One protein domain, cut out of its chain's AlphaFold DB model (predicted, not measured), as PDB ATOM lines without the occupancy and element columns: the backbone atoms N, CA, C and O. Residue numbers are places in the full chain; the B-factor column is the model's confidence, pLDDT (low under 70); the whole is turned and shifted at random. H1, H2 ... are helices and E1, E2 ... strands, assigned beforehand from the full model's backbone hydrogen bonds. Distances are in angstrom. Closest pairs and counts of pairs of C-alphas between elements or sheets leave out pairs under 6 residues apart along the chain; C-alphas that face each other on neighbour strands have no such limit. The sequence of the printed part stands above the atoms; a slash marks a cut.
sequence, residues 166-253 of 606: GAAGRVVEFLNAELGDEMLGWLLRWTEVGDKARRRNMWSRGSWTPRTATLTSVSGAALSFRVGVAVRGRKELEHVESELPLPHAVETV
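This is residues 166 to 253 of the 606 residues of the protein "DUF1995 domain-containing protein" of Emiliania huxleyi (UniProt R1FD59). A long, strongly twisted three-stranded sheet forms a wall with helices on it: H2 crosses the strands near the middle, and H3 lies along E1 on the same face, near Trp 208. H1 runs along E1 near its other end, at Val 218. The printed part has 88 residues, with three named helices followed by three named strands: H1, H2, H3, E1, E2, E3. The sheet's order is E1, E2, E3, all antiparallel, and the class is mixed, helices and strands. The whole is compact, with a radius of gyration of the C-alphas of 14.0 A, and its outline is elongated, spanning 44 by 25 by 17 A.

E1 is residues 208 to 218, 26.3 A long, starting at C-alpha 208 at (-2.570, -35.948, -54.197); it bends by 63 degrees at residue 211. E2 is residues 222 to 231, 26.9 A, and E3 is residues 237 to 245, 24.4 A, ending at C-alpha 245 at (-4.683, -37.363, -31.025). H1 is residues 166 to 178, 18.6 A, starting at C-alpha 166 at (14.024, -40.865, -23.559). H2 is residues 180 to 190, 15.7 A, and H3 is residues 192 to 201, 13.9 A.

The strands form a meander, each the antiparallel neighbour of the one before. E1 and E2 form a hairpin at 155 degrees, with N 214 and O 226 2.9 A apart, within hydrogen-bond range. E2 and E3 form another at 154 degrees, with N 225 and O 242 2.8 A apart, also within range. E1 and E3 are edge strands. H2 is on the sheet at a height of 7.2 A and runs across the strands, at 78 degrees to E1 on the local plane; its closest C-alpha pair with E1 is Leu 184 and Ala 213, 5.1 A. H2 and H3 make two layers with the sheet, both helices on one face of it. H3, at a height of 6.6 A, runs along the strands, at 8 degrees to E1 on the local plane; the closest C-alphas are those of Ala 197 and Trp 208, 5.9 A. H2 and H3 touch only at the corner, about perpendicular at 85 degrees, with the C-alphas of Leu 188 and Gly 194 closest, 3.8 A. H1 is on the sheet at a height of 7.9 A, over E1 and along it at 9 degrees on the local plane; the closest C-alphas are those of Ala 168 and Val 218, 5.6 A. H1 and H2 meet only through their link, and H1 and H3 are apart. In H1, H2 and H3 every O i to N i+4 pair is within hydrogen-bond range.

The C-alphas farthest apart are those of Gly 166 and Trp 203, 44.9 A. The printed part has no cut. The link from H3 to E1 is short, the other four are tight. Residues 246 to 253 follow E3 with no named element. The mean pLDDT of the printed part is 91.4, and no printed residue is under 70.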
ATOM      1  N   GLY A 166      13.126 -39.768 -23.205       92.75
ATOM      2  CA  GLY A 166      14.024 -40.865 -23.559       92.75
ATOM      3  C   GLY A 166      13.276 -42.116 -24.022       92.75
ATOM      4  O   GLY A 166      13.685 -42.747 -25.002       92.75
ATOM      5  N   ALA A 167      12.178 -42.470 -23.352       93.06
ATOM      6  CA  ALA A 167      11.284 -43.550 -23.762       93.06
ATOM      7  C   ALA A 167      10.576 -43.208 -25.084       93.06
ATOM      8  O   ALA A 167      10.612 -44.000 -26.030       93.06
ATOM      9  N   ALA A 168      10.027 -41.994 -25.198       93.94
ATOM     10  CA  ALA A 168       9.399 -41.488 -26.415       93.94
ATOM     11  C   ALA A 168      10.364 -41.513 -27.613       93.94
ATOM     12  O   ALA A 168       9.974 -41.960 -28.689       93.94
ATOM     13  N   GLY A 169      11.633 -41.125 -27.432       94.88
ATOM     14  CA  GLY A 169      12.654 -41.205 -28.483       94.88
ATOM     15  C   GLY A 169      12.869 -42.627 -29.023       94.88
ATOM     16  O   GLY A 169      12.840 -42.835 -30.237       94.88
ATOM     17  N   ARG A 170      13.003 -43.626 -28.135       95.75
ATOM     18  CA  ARG A 170      13.151 -45.043 -28.534       95.75
ATOM     19  C   ARG A 170      11.900 -45.590 -29.217       95.75
ATOM     20  O   ARG A 170      12.001 -46.339 -30.187       95.75
ATOM     21  N   VAL A 171      10.720 -45.196 -28.738       95.56
ATOM     22  CA  VAL A 171       9.438 -45.530 -29.368       95.56
ATOM     23  C   VAL A 171       9.348 -44.928 -30.775       95.56
ATOM     24  O   VAL A 171       8.962 -45.631 -31.707       95.56
ATOM     25  N   VAL A 172       9.748 -43.666 -30.966       96.38
ATOM     26  CA  VAL A 172       9.769 -43.008 -32.284       96.38
ATOM     27  C   VAL A 172      10.690 -43.742 -33.259       96.38
ATOM     28  O   VAL A 172      10.294 -43.992 -34.399       96.38
ATOM     29  N   GLU A 173      11.897 -44.111 -32.831       96.12
ATOM     30  CA  GLU A 173      12.841 -44.880 -33.652       96.12
ATOM     31  C   GLU A 173      12.252 -46.244 -34.054       96.12
ATOM     32  O   GLU A 173      12.206 -46.581 -35.240       96.12
ATOM     33  N   PHE A 174      11.714 -46.989 -33.083       95.69
ATOM     34  CA  PHE A 174      11.121 -48.309 -33.298       95.69
ATOM     35  C   PHE A 174       9.909 -48.285 -34.241       95.69
ATOM     36  O   PHE A 174       9.839 -49.076 -35.182       95.69
ATOM     37  N   LEU A 175       8.958 -47.369 -34.026       94.56
ATOM     38  CA  LEU A 175       7.744 -47.277 -34.844       94.56
ATOM     39  C   LEU A 175       8.066 -46.871 -36.294       94.56
ATOM     40  O   LEU A 175       7.465 -47.407 -37.224       94.56
ATOM     41  N   ASN A 176       9.048 -45.988 -36.507       94.75
ATOM     42  CA  ASN A 176       9.530 -45.656 -37.852       94.75
ATOM     43  C   ASN A 176      10.235 -46.835 -38.543       94.75
ATOM     44  O   ASN A 176      10.110 -46.972 -39.760       94.75
ATOM     45  N   ALA A 177      10.958 -47.676 -37.796       93.56
ATOM     46  CA  ALA A 177      11.654 -48.840 -38.342       93.56
ATOM     47  C   ALA A 177      10.706 -50.005 -38.690       93.56
ATOM     48  O   ALA A 177      10.844 -50.602 -39.756       93.56
ATOM     49  N   GLU A 178       9.744 -50.321 -37.816       90.62
ATOM     50  CA  GLU A 178       8.908 -51.528 -37.937       90.62
ATOM     51  C   GLU A 178       7.509 -51.263 -38.541       90.62
ATOM     52  O   GLU A 178       6.898 -52.199 -39.053       90.62
ATOM     53  N   LEU A 179       6.971 -50.030 -38.482       90.00
ATOM     54  CA  LEU A 179       5.540 -49.742 -38.736       90.00
ATOM     55  C   LEU A 179       5.242 -48.580 -39.708       90.00
ATOM     56  O   LEU A 179       4.115 -48.086 -39.740       90.00
ATOM     57  N   GLY A 180       6.199 -48.163 -40.544       85.38
ATOM     58  CA  GLY A 180       6.040 -47.031 -41.479       85.38
ATOM     59  C   GLY A 180       4.746 -47.028 -42.318       85.38
ATOM     60  O   GLY A 180       4.069 -46.001 -42.409       85.38
ATOM     61  N   ASP A 181       4.365 -48.179 -42.884       84.75
ATOM     62  CA  ASP A 181       3.147 -48.314 -43.700       84.75
ATOM     63  C   ASP A 181       1.855 -48.317 -42.857       84.75
ATOM     64  O   ASP A 181       0.851 -47.719 -43.252       84.75
ATOM     65  N   GLU A 182       1.875 -48.931 -41.668       87.50
ATOM     66  CA  GLU A 182       0.730 -48.950 -40.741       87.50
ATOM     67  C   GLU A 182       0.432 -47.539 -40.210       87.50
ATOM     68  O   GLU A 182      -0.722 -47.112 -40.192       87.50
ATOM     69  N   MET A 183       1.475 -46.768 -39.879       90.81
ATOM     70  CA  MET A 183       1.350 -45.366 -39.463       90.81
ATOM     71  C   MET A 183       0.704 -44.491 -40.547       90.81
ATOM     72  O   MET A 183      -0.132 -43.633 -40.247       90.81
ATOM     73  N   LEU A 184       1.030 -44.728 -41.823       90.19
ATOM     74  CA  LEU A 184       0.344 -44.069 -42.936       90.19
ATOM     75  C   LEU A 184      -1.137 -44.485 -43.006       90.19
ATOM     76  O   LEU A 184      -2.002 -43.640 -43.258       90.19
ATOM     77  N   GLY A 185      -1.438 -45.755 -42.723       88.19
ATOM     78  CA  GLY A 185      -2.797 -46.267 -42.536       88.19
ATOM     79  C   GLY A 185      -3.567 -45.520 -41.442       88.19
ATOM     80  O   GLY A 185      -4.672 -45.036 -41.707       88.19
ATOM     81  N   TRP A 186      -2.982 -45.344 -40.252       89.69
ATOM     82  CA  TRP A 186      -3.585 -44.569 -39.158       89.69
ATOM     83  C   TRP A 186      -3.928 -43.144 -39.595       89.69
ATOM     84  O   TRP A 186      -5.062 -42.704 -39.420       89.69
ATOM     85  N   LEU A 187      -2.990 -42.441 -40.234       90.81
ATOM     86  CA  LEU A 187      -3.200 -41.063 -40.686       90.81
ATOM     87  C   LEU A 187      -4.307 -40.943 -41.742       90.81
ATOM     88  O   LEU A 187      -5.115 -40.013 -41.688       90.81
ATOM     89  N   LEU A 188      -4.380 -41.883 -42.687       89.56
ATOM     90  CA  LEU A 188      -5.420 -41.912 -43.724       89.56
ATOM     91  C   LEU A 188      -6.818 -42.261 -43.177       89.56
ATOM     92  O   LEU A 188      -7.827 -41.865 -43.784       89.56
ATOM     93  N   ARG A 189      -6.885 -42.993 -42.056       87.19
ATOM     94  CA  ARG A 189      -8.129 -43.328 -41.343       87.19
ATOM     95  C   ARG A 189      -8.588 -42.186 -40.429       87.19
ATOM     96  O   ARG A 189      -9.729 -41.749 -40.552       87.19
ATOM     97  N   TRP A 190      -7.698 -41.680 -39.576       87.25
ATOM     98  CA  TRP A 190      -8.050 -40.910 -38.376       87.25
ATOM     99  C   TRP A 190      -7.729 -39.404 -38.426       87.25
ATOM    100  O   TRP A 190      -8.079 -38.692 -37.491       87.25
ATOM    101  N   THR A 191      -7.092 -38.889 -39.488       90.81
ATOM    102  CA  THR A 191      -6.710 -37.460 -39.582       90.81
ATOM    103  C   THR A 191      -7.196 -36.779 -40.863       90.81
ATOM    104  O   THR A 191      -7.530 -37.426 -41.862       90.81
ATOM    105  N   GLU A 192      -7.155 -35.440 -40.881       90.44
ATOM    106  CA  GLU A 192      -7.522 -34.633 -42.052       90.44
ATOM    107  C   GLU A 192      -6.689 -34.936 -43.311       90.44
ATOM    108  O   GLU A 192      -7.128 -34.625 -44.423       90.44
ATOM    109  N   VAL A 193      -5.507 -35.554 -43.179       90.69
ATOM    110  CA  VAL A 193      -4.687 -36.012 -44.317       90.69
ATOM    111  C   VAL A 193      -5.481 -36.989 -45.188       90.69
ATOM    112  O   VAL A 193      -5.489 -36.850 -46.417       90.69
ATOM    113  N   GLY A 194      -6.216 -37.918 -44.567       88.19
ATOM    114  CA  GLY A 194      -7.112 -38.844 -45.256       88.19
ATOM    115  C   GLY A 194      -8.223 -38.122 -46.018       88.19
ATOM    116  O   GLY A 194      -8.429 -38.367 -47.208       88.19
ATOM    117  N   ASP A 195      -8.895 -37.164 -45.379       89.31
ATOM    118  CA  ASP A 195      -9.959 -36.384 -46.021       89.31
ATOM    119  C   ASP A 195      -9.448 -35.472 -47.136       89.31
ATOM    120  O   ASP A 195     -10.091 -35.328 -48.177       89.31
ATOM    121  N   LYS A 196      -8.272 -34.866 -46.964       90.44
ATOM    122  CA  LYS A 196      -7.608 -34.052 -47.988       90.44
ATOM    123  C   LYS A 196      -7.239 -34.902 -49.207       90.44
ATOM    124  O   LYS A 196      -7.463 -34.449 -50.333       90.44
ATOM    125  N   ALA A 197      -6.785 -36.142 -49.001       89.12
ATOM    126  CA  ALA A 197      -6.575 -37.111 -50.075       89.12
ATOM    127  C   ALA A 197      -7.887 -37.505 -50.764       89.12
ATOM    128  O   ALA A 197      -7.959 -37.435 -51.994       89.12
ATOM    129  N   ARG A 198      -8.935 -37.858 -50.008       89.25
ATOM    130  CA  ARG A 198     -10.263 -38.192 -50.557       89.25
ATOM    131  C   ARG A 198     -10.817 -37.041 -51.410       89.25
ATOM    132  O   ARG A 198     -11.123 -37.242 -52.584       89.25
ATOM    133  N   ARG A 199     -10.838 -35.815 -50.869       89.44
ATOM    134  CA  ARG A 199     -11.341 -34.605 -51.549       89.44
ATOM    135  C   ARG A 199     -10.550 -34.253 -52.813       89.44
ATOM    136  O   ARG A 199     -11.163 -33.989 -53.844       89.44
ATOM    137  N   ARG A 200      -9.209 -34.255 -52.771       88.38
ATOM    138  CA  ARG A 200      -8.387 -33.901 -53.950       88.38
ATOM    139  C   ARG A 200      -8.458 -34.958 -55.055       88.38
ATOM    140  O   ARG A 200      -8.553 -34.592 -56.221       88.38
ATOM    141  N   ASN A 201      -8.484 -36.246 -54.705       88.88
ATOM    142  CA  ASN A 201      -8.534 -37.322 -55.699       88.88
ATOM    143  C   ASN A 201      -9.929 -37.548 -56.317       88.88
ATOM    144  O   ASN A 201     -10.015 -38.247 -57.326       88.88
ATOM    145  N   MET A 202     -10.995 -36.949 -55.766       88.12
ATOM    146  CA  MET A 202     -12.392 -37.145 -56.195       88.12
ATOM    147  C   MET A 202     -12.628 -36.890 -57.694       88.12
ATOM    148  O   MET A 202     -13.353 -37.642 -58.336       88.12
ATOM    149  N   TRP A 203     -11.974 -35.872 -58.263       80.88
ATOM    150  CA  TRP A 203     -12.078 -35.508 -59.688       80.88
ATOM    151  C   TRP A 203     -10.830 -35.864 -60.510       80.88
ATOM    152  O   TRP A 203     -10.767 -35.606 -61.712       80.88
ATOM    153  N   SER A 204      -9.785 -36.392 -59.873       83.25
ATOM    154  CA  SER A 204      -8.500 -36.695 -60.509       83.25
ATOM    155  C   SER A 204      -7.730 -37.705 -59.667       83.25
ATOM    156  O   SER A 204      -6.937 -37.343 -58.801       83.25
ATOM    157  N   ARG A 205      -7.962 -38.994 -59.932       81.00
ATOM    158  CA  ARG A 205      -7.314 -40.100 -59.216       81.00
ATOM    159  C   ARG A 205      -5.787 -39.947 -59.248       81.00
ATOM    160  O   ARG A 205      -5.194 -39.886 -60.322       81.00
ATOM    161  N   GLY A 206      -5.159 -39.900 -58.073       82.56
ATOM    162  CA  GLY A 206      -3.709 -39.746 -57.936       82.56
ATOM    163  C   GLY A 206      -3.196 -38.307 -58.075       82.56
ATOM    164  O   GLY A 206      -2.008 -38.113 -58.319       82.56
ATOM    165  N   SER A 207      -4.052 -37.286 -57.944       86.69
ATOM    166  CA  SER A 207      -3.608 -35.885 -57.905       86.69
ATOM    167  C   SER A 207      -2.824 -35.543 -56.636       86.69
ATOM    168  O   SER A 207      -1.960 -34.668 -56.673       86.69
ATOM    169  N   TRP A 208      -3.160 -36.191 -55.516       91.38
ATOM    170  CA  TRP A 208      -2.570 -35.948 -54.197       91.38
ATOM    171  C   TRP A 208      -2.571 -37.261 -53.406       91.38
ATOM    172  O   TRP A 208      -3.610 -37.689 -52.903       91.38
ATOM    173  N   THR A 209      -1.431 -37.942 -53.351       91.62
ATOM    174  CA  THR A 209      -1.314 -39.288 -52.773       91.62
ATOM    175  C   THR A 209      -0.244 -39.291 -51.688       91.62
ATOM    176  O   THR A 209       0.938 -39.206 -52.025       91.62
ATOM    177  N   PRO A 210      -0.625 -39.378 -50.401       92.56
ATOM    178  CA  PRO A 210       0.307 -39.681 -49.321       92.56
ATOM    179  C   PRO A 210       1.076 -40.972 -49.628       92.56
ATOM    180  O   PRO A 210       0.492 -41.938 -50.124       92.56
ATOM    181  N   ARG A 211       2.395 -40.951 -49.425       92.62
ATOM    182  CA  ARG A 211       3.315 -42.047 -49.777       92.62
ATOM    183  C   ARG A 211       4.128 -42.556 -48.604       92.62
ATOM    184  O   ARG A 211       4.442 -43.735 -48.588       92.62
ATOM    185  N   THR A 212       4.477 -41.682 -47.671       92.75
ATOM    186  CA  THR A 212       5.259 -42.024 -46.485       92.75
ATOM    187  C   THR A 212       4.708 -41.277 -45.280       92.75
ATOM    188  O   THR A 212       4.228 -40.147 -45.410       92.75
ATOM    189  N   ALA A 213       4.800 -41.900 -44.111       94.06
ATOM    190  CA  ALA A 213       4.613 -41.258 -42.821       94.06
ATOM    191  C   ALA A 213       5.893 -41.459 -42.006       94.06
ATOM    192  O   ALA A 213       6.425 -42.565 -41.954       94.06
ATOM    193  N   THR A 214       6.390 -40.391 -41.392       96.12
ATOM    194  CA  THR A 214       7.502 -40.448 -40.444       96.12
ATOM    195  C   THR A 214       7.029 -39.818 -39.149       96.12
ATOM    196  O   THR A 214       6.667 -38.642 -39.131       96.12
ATOM    197  N   LEU A 215       6.993 -40.607 -38.081       96.62
ATOM    198  CA  LEU A 215       6.677 -40.142 -36.737       96.62
ATOM    199  C   LEU A 215       7.833 -39.254 -36.256       96.62
ATOM    200  O   LEU A 215       8.992 -39.667 -36.324       96.62
ATOM    201  N   THR A 216       7.536 -38.024 -35.845       96.62
ATOM    202  CA  THR A 216       8.530 -37.023 -35.420       96.62
ATOM    203  C   THR A 216       8.603 -36.895 -33.904       96.62
ATOM    204  O   THR A 216       9.692 -36.708 -33.368       96.62
ATOM    205  N   SER A 217       7.471 -37.040 -33.213       95.94
ATOM    206  CA  SER A 217       7.397 -37.052 -31.752       95.94
ATOM    207  C   SER A 217       6.197 -37.848 -31.252       95.94
ATOM    208  O   SER A 217       5.162 -37.947 -31.916       95.94
ATOM    209  N   VAL A 218       6.342 -38.380 -30.043       95.44
ATOM    210  CA  VAL A 218       5.294 -39.043 -29.265       95.44
ATOM    211  C   VAL A 218       5.091 -38.241 -27.990       95.44
ATOM    212  O   VAL A 218       6.058 -37.815 -27.366       95.44
ATOM    213  N   SER A 219       3.837 -38.046 -27.605       93.38
ATOM    214  CA  SER A 219       3.455 -37.460 -26.323       93.38
ATOM    215  C   SER A 219       2.344 -38.293 -25.693       93.38
ATOM    216  O   SER A 219       1.684 -39.074 -26.379       93.38
ATOM    217  N   GLY A 220       2.074 -38.069 -24.407       90.56
ATOM    218  CA  GLY A 220       0.959 -38.721 -23.724       90.56
ATOM    219  C   GLY A 220      -0.429 -38.392 -24.287       90.56
ATOM    220  O   GLY A 220      -1.379 -39.087 -23.957       90.56
ATOM    221  N   ALA A 221      -0.579 -37.368 -25.136       93.50
ATOM    222  CA  ALA A 221      -1.872 -36.962 -25.701       93.50
ATOM    223  C   ALA A 221      -1.990 -37.165 -27.222       93.50
ATOM    224  O   ALA A 221      -3.103 -37.233 -27.743       93.50
ATOM    225  N   ALA A 222      -0.872 -37.233 -27.951       94.69
ATOM    226  CA  ALA A 222      -0.869 -37.255 -29.411       94.69
ATOM    227  C   ALA A 222       0.443 -37.774 -30.017       94.69
ATOM    228  O   ALA A 222       1.518 -37.708 -29.410       94.69
ATOM    229  N   LEU A 223       0.338 -38.222 -31.267       95.88
ATOM    230  CA  LEU A 223       1.431 -38.647 -32.137       95.88
ATOM    231  C   LEU A 223       1.606 -37.617 -33.264       95.88
ATOM    232  O   LEU A 223       0.649 -37.319 -33.985       95.88
ATOM    233  N   SER A 224       2.812 -37.082 -33.440       96.69
ATOM    234  CA  SER A 224       3.108 -36.053 -34.448       96.69
ATOM    235  C   SER A 224       3.853 -36.660 -35.635       96.69
ATOM    236  O   SER A 224       4.819 -37.399 -35.452       96.69
ATOM    237  N   PHE A 225       3.431 -36.346 -36.858       96.94
ATOM    238  CA  PHE A 225       3.927 -36.982 -38.077       96.94
ATOM    239  C   PHE A 225       4.265 -35.986 -39.178       96.94
ATOM    240  O   PHE A 225       3.459 -35.122 -39.523       96.94
ATOM    241  N   ARG A 226       5.377 -36.244 -39.867       96.50
ATOM    242  CA  ARG A 226       5.686 -35.670 -41.175       96.50
ATOM    243  C   ARG A 226       5.242 -36.628 -42.277       96.50
ATOM    244  O   ARG A 226       5.792 -37.718 -42.428       96.50
ATOM    245  N   VAL A 227       4.276 -36.208 -43.087       95.56
ATOM    246  CA  VAL A 227       3.735 -37.001 -44.203       95.56
ATOM    247  C   VAL A 227       4.361 -36.553 -45.518       95.56
ATOM    248  O   VAL A 227       4.285 -35.377 -45.871       95.56
ATOM    249  N   GLY A 228       4.964 -37.479 -46.264       94.94
ATOM    250  CA  GLY A 228       5.448 -37.236 -47.624       94.94
ATOM    251  C   GLY A 228       4.340 -37.475 -48.648       94.94
ATOM    252  O   GLY A 228       3.829 -38.594 -48.767       94.94
ATOM    253  N   VAL A 229       3.960 -36.443 -49.406       94.25
ATOM    254  CA  VAL A 229       2.822 -36.500 -50.333       94.25
ATOM    255  C   VAL A 229       3.237 -36.269 -51.783       94.25
ATOM    256  O   VAL A 229       3.761 -35.219 -52.148       94.25
ATOM    257  N   ALA A 230       2.929 -37.233 -52.650       93.44
ATOM    258  CA  ALA A 230       3.107 -37.090 -54.087       93.44
ATOM    259  C   ALA A 230       1.981 -36.227 -54.678       93.44
ATOM    260  O   ALA A 230       0.800 -36.580 -54.591       93.44
ATOM    261  N   VAL A 231       2.348 -35.110 -55.311       91.06
ATOM    262  CA  VAL A 231       1.419 -34.209 -56.010       91.06
ATOM    263  C   VAL A 231       1.627 -34.350 -57.515       91.06
ATOM    264  O   VAL A 231       2.750 -34.219 -58.003       91.06
ATOM    265  N   ARG A 232       0.556 -34.608 -58.274       88.38
ATOM    266  CA  ARG A 232       0.647 -34.822 -59.729       88.38
ATOM    267  C   ARG A 232       1.302 -33.620 -60.418       88.38
ATOM    268  O   ARG A 232       0.824 -32.497 -60.302       88.38
ATOM    269  N   GLY A 233       2.373 -33.882 -61.168       86.25
ATOM    270  CA  GLY A 233       3.161 -32.859 -61.867       86.25
ATOM    271  C   GLY A 233       4.359 -32.316 -61.079       86.25
ATOM    272  O   GLY A 233       5.145 -31.567 -61.649       86.25
ATOM    273  N   ARG A 234       4.549 -32.713 -59.812       89.00
ATOM    274  CA  ARG A 234       5.785 -32.462 -59.053       89.00
ATOM    275  C   ARG A 234       6.623 -33.735 -58.960       89.00
ATOM    276  O   ARG A 234       6.082 -34.835 -58.884       89.00
ATOM    277  N   LYS A 235       7.950 -33.572 -58.987       85.19
ATOM    278  CA  LYS A 235       8.923 -34.670 -58.845       85.19
ATOM    279  C   LYS A 235       9.281 -34.947 -57.378       85.19
ATOM    280  O   LYS A 235       9.607 -36.075 -57.036       85.19
ATOM    281  N   GLU A 236       9.206 -33.921 -56.537       91.00
ATOM    282  CA  GLU A 236       9.478 -33.981 -55.099       91.00
ATOM    283  C   GLU A 236       8.182 -34.178 -54.299       91.00
ATOM    284  O   GLU A 236       7.093 -33.808 -54.754       91.00
ATOM    285  N   LEU A 237       8.305 -34.764 -53.105       91.38
ATOM    286  CA  LEU A 237       7.193 -34.933 -52.174       91.38
ATOM    287  C   LEU A 237       6.909 -33.609 -51.448       91.38
ATOM    288  O   LEU A 237       7.810 -32.971 -50.914       91.38
ATOM    289  N   GLU A 238       5.639 -33.209 -51.401       92.56
ATOM    290  CA  GLU A 238       5.165 -32.134 -50.528       92.56
ATOM    291  C   GLU A 238       5.084 -32.690 -49.101       92.56
ATOM    292  O   GLU A 238       4.370 -33.667 -48.866       92.56
ATOM    293  N   HIS A 239       5.816 -32.096 -48.157       93.19
ATOM    294  CA  HIS A 239       5.732 -32.480 -46.751       93.19
ATOM    295  C   HIS A 239       4.582 -31.755 -46.055       93.19
ATOM    296  O   HIS A 239       4.431 -30.538 -46.177       93.19
ATOM    297  N   VAL A 240       3.772 -32.516 -45.323       93.44
ATOM    298  CA  VAL A 240       2.659 -32.009 -44.517       93.44
ATOM    299  C   VAL A 240       2.819 -32.555 -43.107       93.44
ATOM    300  O   VAL A 240       2.834 -33.769 -42.923       93.44
ATOM    301  N   GLU A 241       2.949 -31.664 -42.129       95.12
ATOM    302  CA  GLU A 241       2.870 -32.039 -40.716       95.12
ATOM    303  C   GLU A 241       1.408 -32.376 -40.371       95.12
ATOM    304  O   GLU A 241       0.480 -31.708 -40.839       95.12
ATOM    305  N   SER A 242       1.204 -33.430 -39.589       94.38
ATOM    306  CA  SER A 242      -0.104 -33.922 -39.156       94.38
ATOM    307  C   SER A 242      -0.009 -34.460 -37.738       94.38
ATOM    308  O   SER A 242       0.992 -35.060 -37.360       94.38
ATOM    309  N   GLU A 243      -1.082 -34.308 -36.975       94.69
ATOM    310  CA  GLU A 243      -1.179 -34.801 -35.605       94.69
ATOM    311  C   GLU A 243      -2.316 -35.821 -35.512       94.69
ATOM    312  O   GLU A 243      -3.375 -35.641 -36.120       94.69
ATOM    313  N   LEU A 244      -2.070 -36.915 -34.795       93.25
ATOM    314  CA  LEU A 244      -3.058 -37.935 -34.467       93.25
ATOM    315  C   LEU A 244      -3.269 -37.911 -32.947       93.25
ATOM    316  O   LEU A 244      -2.392 -38.390 -32.221       93.25
ATOM    317  N   PRO A 245      -4.382 -37.345 -32.449       92.38
ATOM    318  CA  PRO A 245      -4.683 -37.363 -31.025       92.38
ATOM    319  C   PRO A 245      -4.957 -38.797 -30.557       92.38
ATOM    320  O   PRO A 245      -5.620 -39.574 -31.249       92.38
ATOM    321  N   LEU A 246      -4.463 -39.135 -29.369       89.75
ATOM    322  CA  LEU A 246      -4.793 -40.383 -28.692       89.75
ATOM    323  C   LEU A 246      -6.183 -40.246 -28.036       89.75
ATOM    324  O   LEU A 246      -6.454 -39.220 -27.408       89.75
ATOM    325  N   PRO A 247      -7.072 -41.254 -28.139       85.75
ATOM    326  CA  PRO A 247      -8.390 -41.225 -27.493       85.75
ATOM    327  C   PRO A 247      -8.356 -41.047 -25.968       85.75
ATOM    328  O   PRO A 247      -9.305 -40.516 -25.390       85.75
ATOM    329  N   HIS A 248      -7.268 -41.472 -25.324       86.69
ATOM    330  CA  HIS A 248      -7.021 -41.326 -23.892       86.69
ATOM    331  C   HIS A 248      -5.596 -40.820 -23.671       86.69
ATOM    332  O   HIS A 248      -4.693 -41.172 -24.428       86.69
ATOM    333  N   ALA A 249      -5.389 -40.031 -22.614       88.62
ATOM    334  CA  ALA A 249      -4.047 -39.658 -22.193       88.62
ATOM    335  C   ALA A 249      -3.295 -40.887 -21.647       88.62
ATOM    336  O   ALA A 249      -3.864 -41.670 -20.883       88.62
ATOM    337  N   VAL A 250      -2.030 -41.048 -22.036       92.50
ATOM    338  CA  VAL A 250      -1.158 -42.157 -21.630       92.50
ATOM    339  C   VAL A 250       0.102 -41.624 -20.948       92.50
ATOM    340  O   VAL A 250       0.764 -40.723 -21.454       92.50
ATOM    341  N   GLU A 251       0.436 -42.189 -19.791       91.50
ATOM    342  CA  GLU A 251       1.592 -41.773 -18.977       91.50
ATOM    343  C   GLU A 251       2.744 -42.791 -19.025       91.50
ATOM    344  O   GLU A 251       3.862 -42.482 -18.621       91.50
ATOM    345  N   THR A 252       2.494 -43.993 -19.553       92.88
ATOM    346  CA  THR A 252       3.462 -45.094 -19.647       92.88
ATOM    347  C   THR A 252       3.542 -45.660 -21.061       92.88
ATOM    348  O   THR A 252       2.591 -45.569 -21.848       92.88
ATOM    349  N   VAL A 253       4.668 -46.305 -21.375       92.38
ATOM    350  CA  VAL A 253       4.878 -47.023 -22.641       92.38
ATOM    351  C   VAL A 253       3.840 -48.138 -22.830       92.38
ATOM    352  O   VAL A 253       3.392 -48.378 -23.950       92.38
TER     353      VAL A 253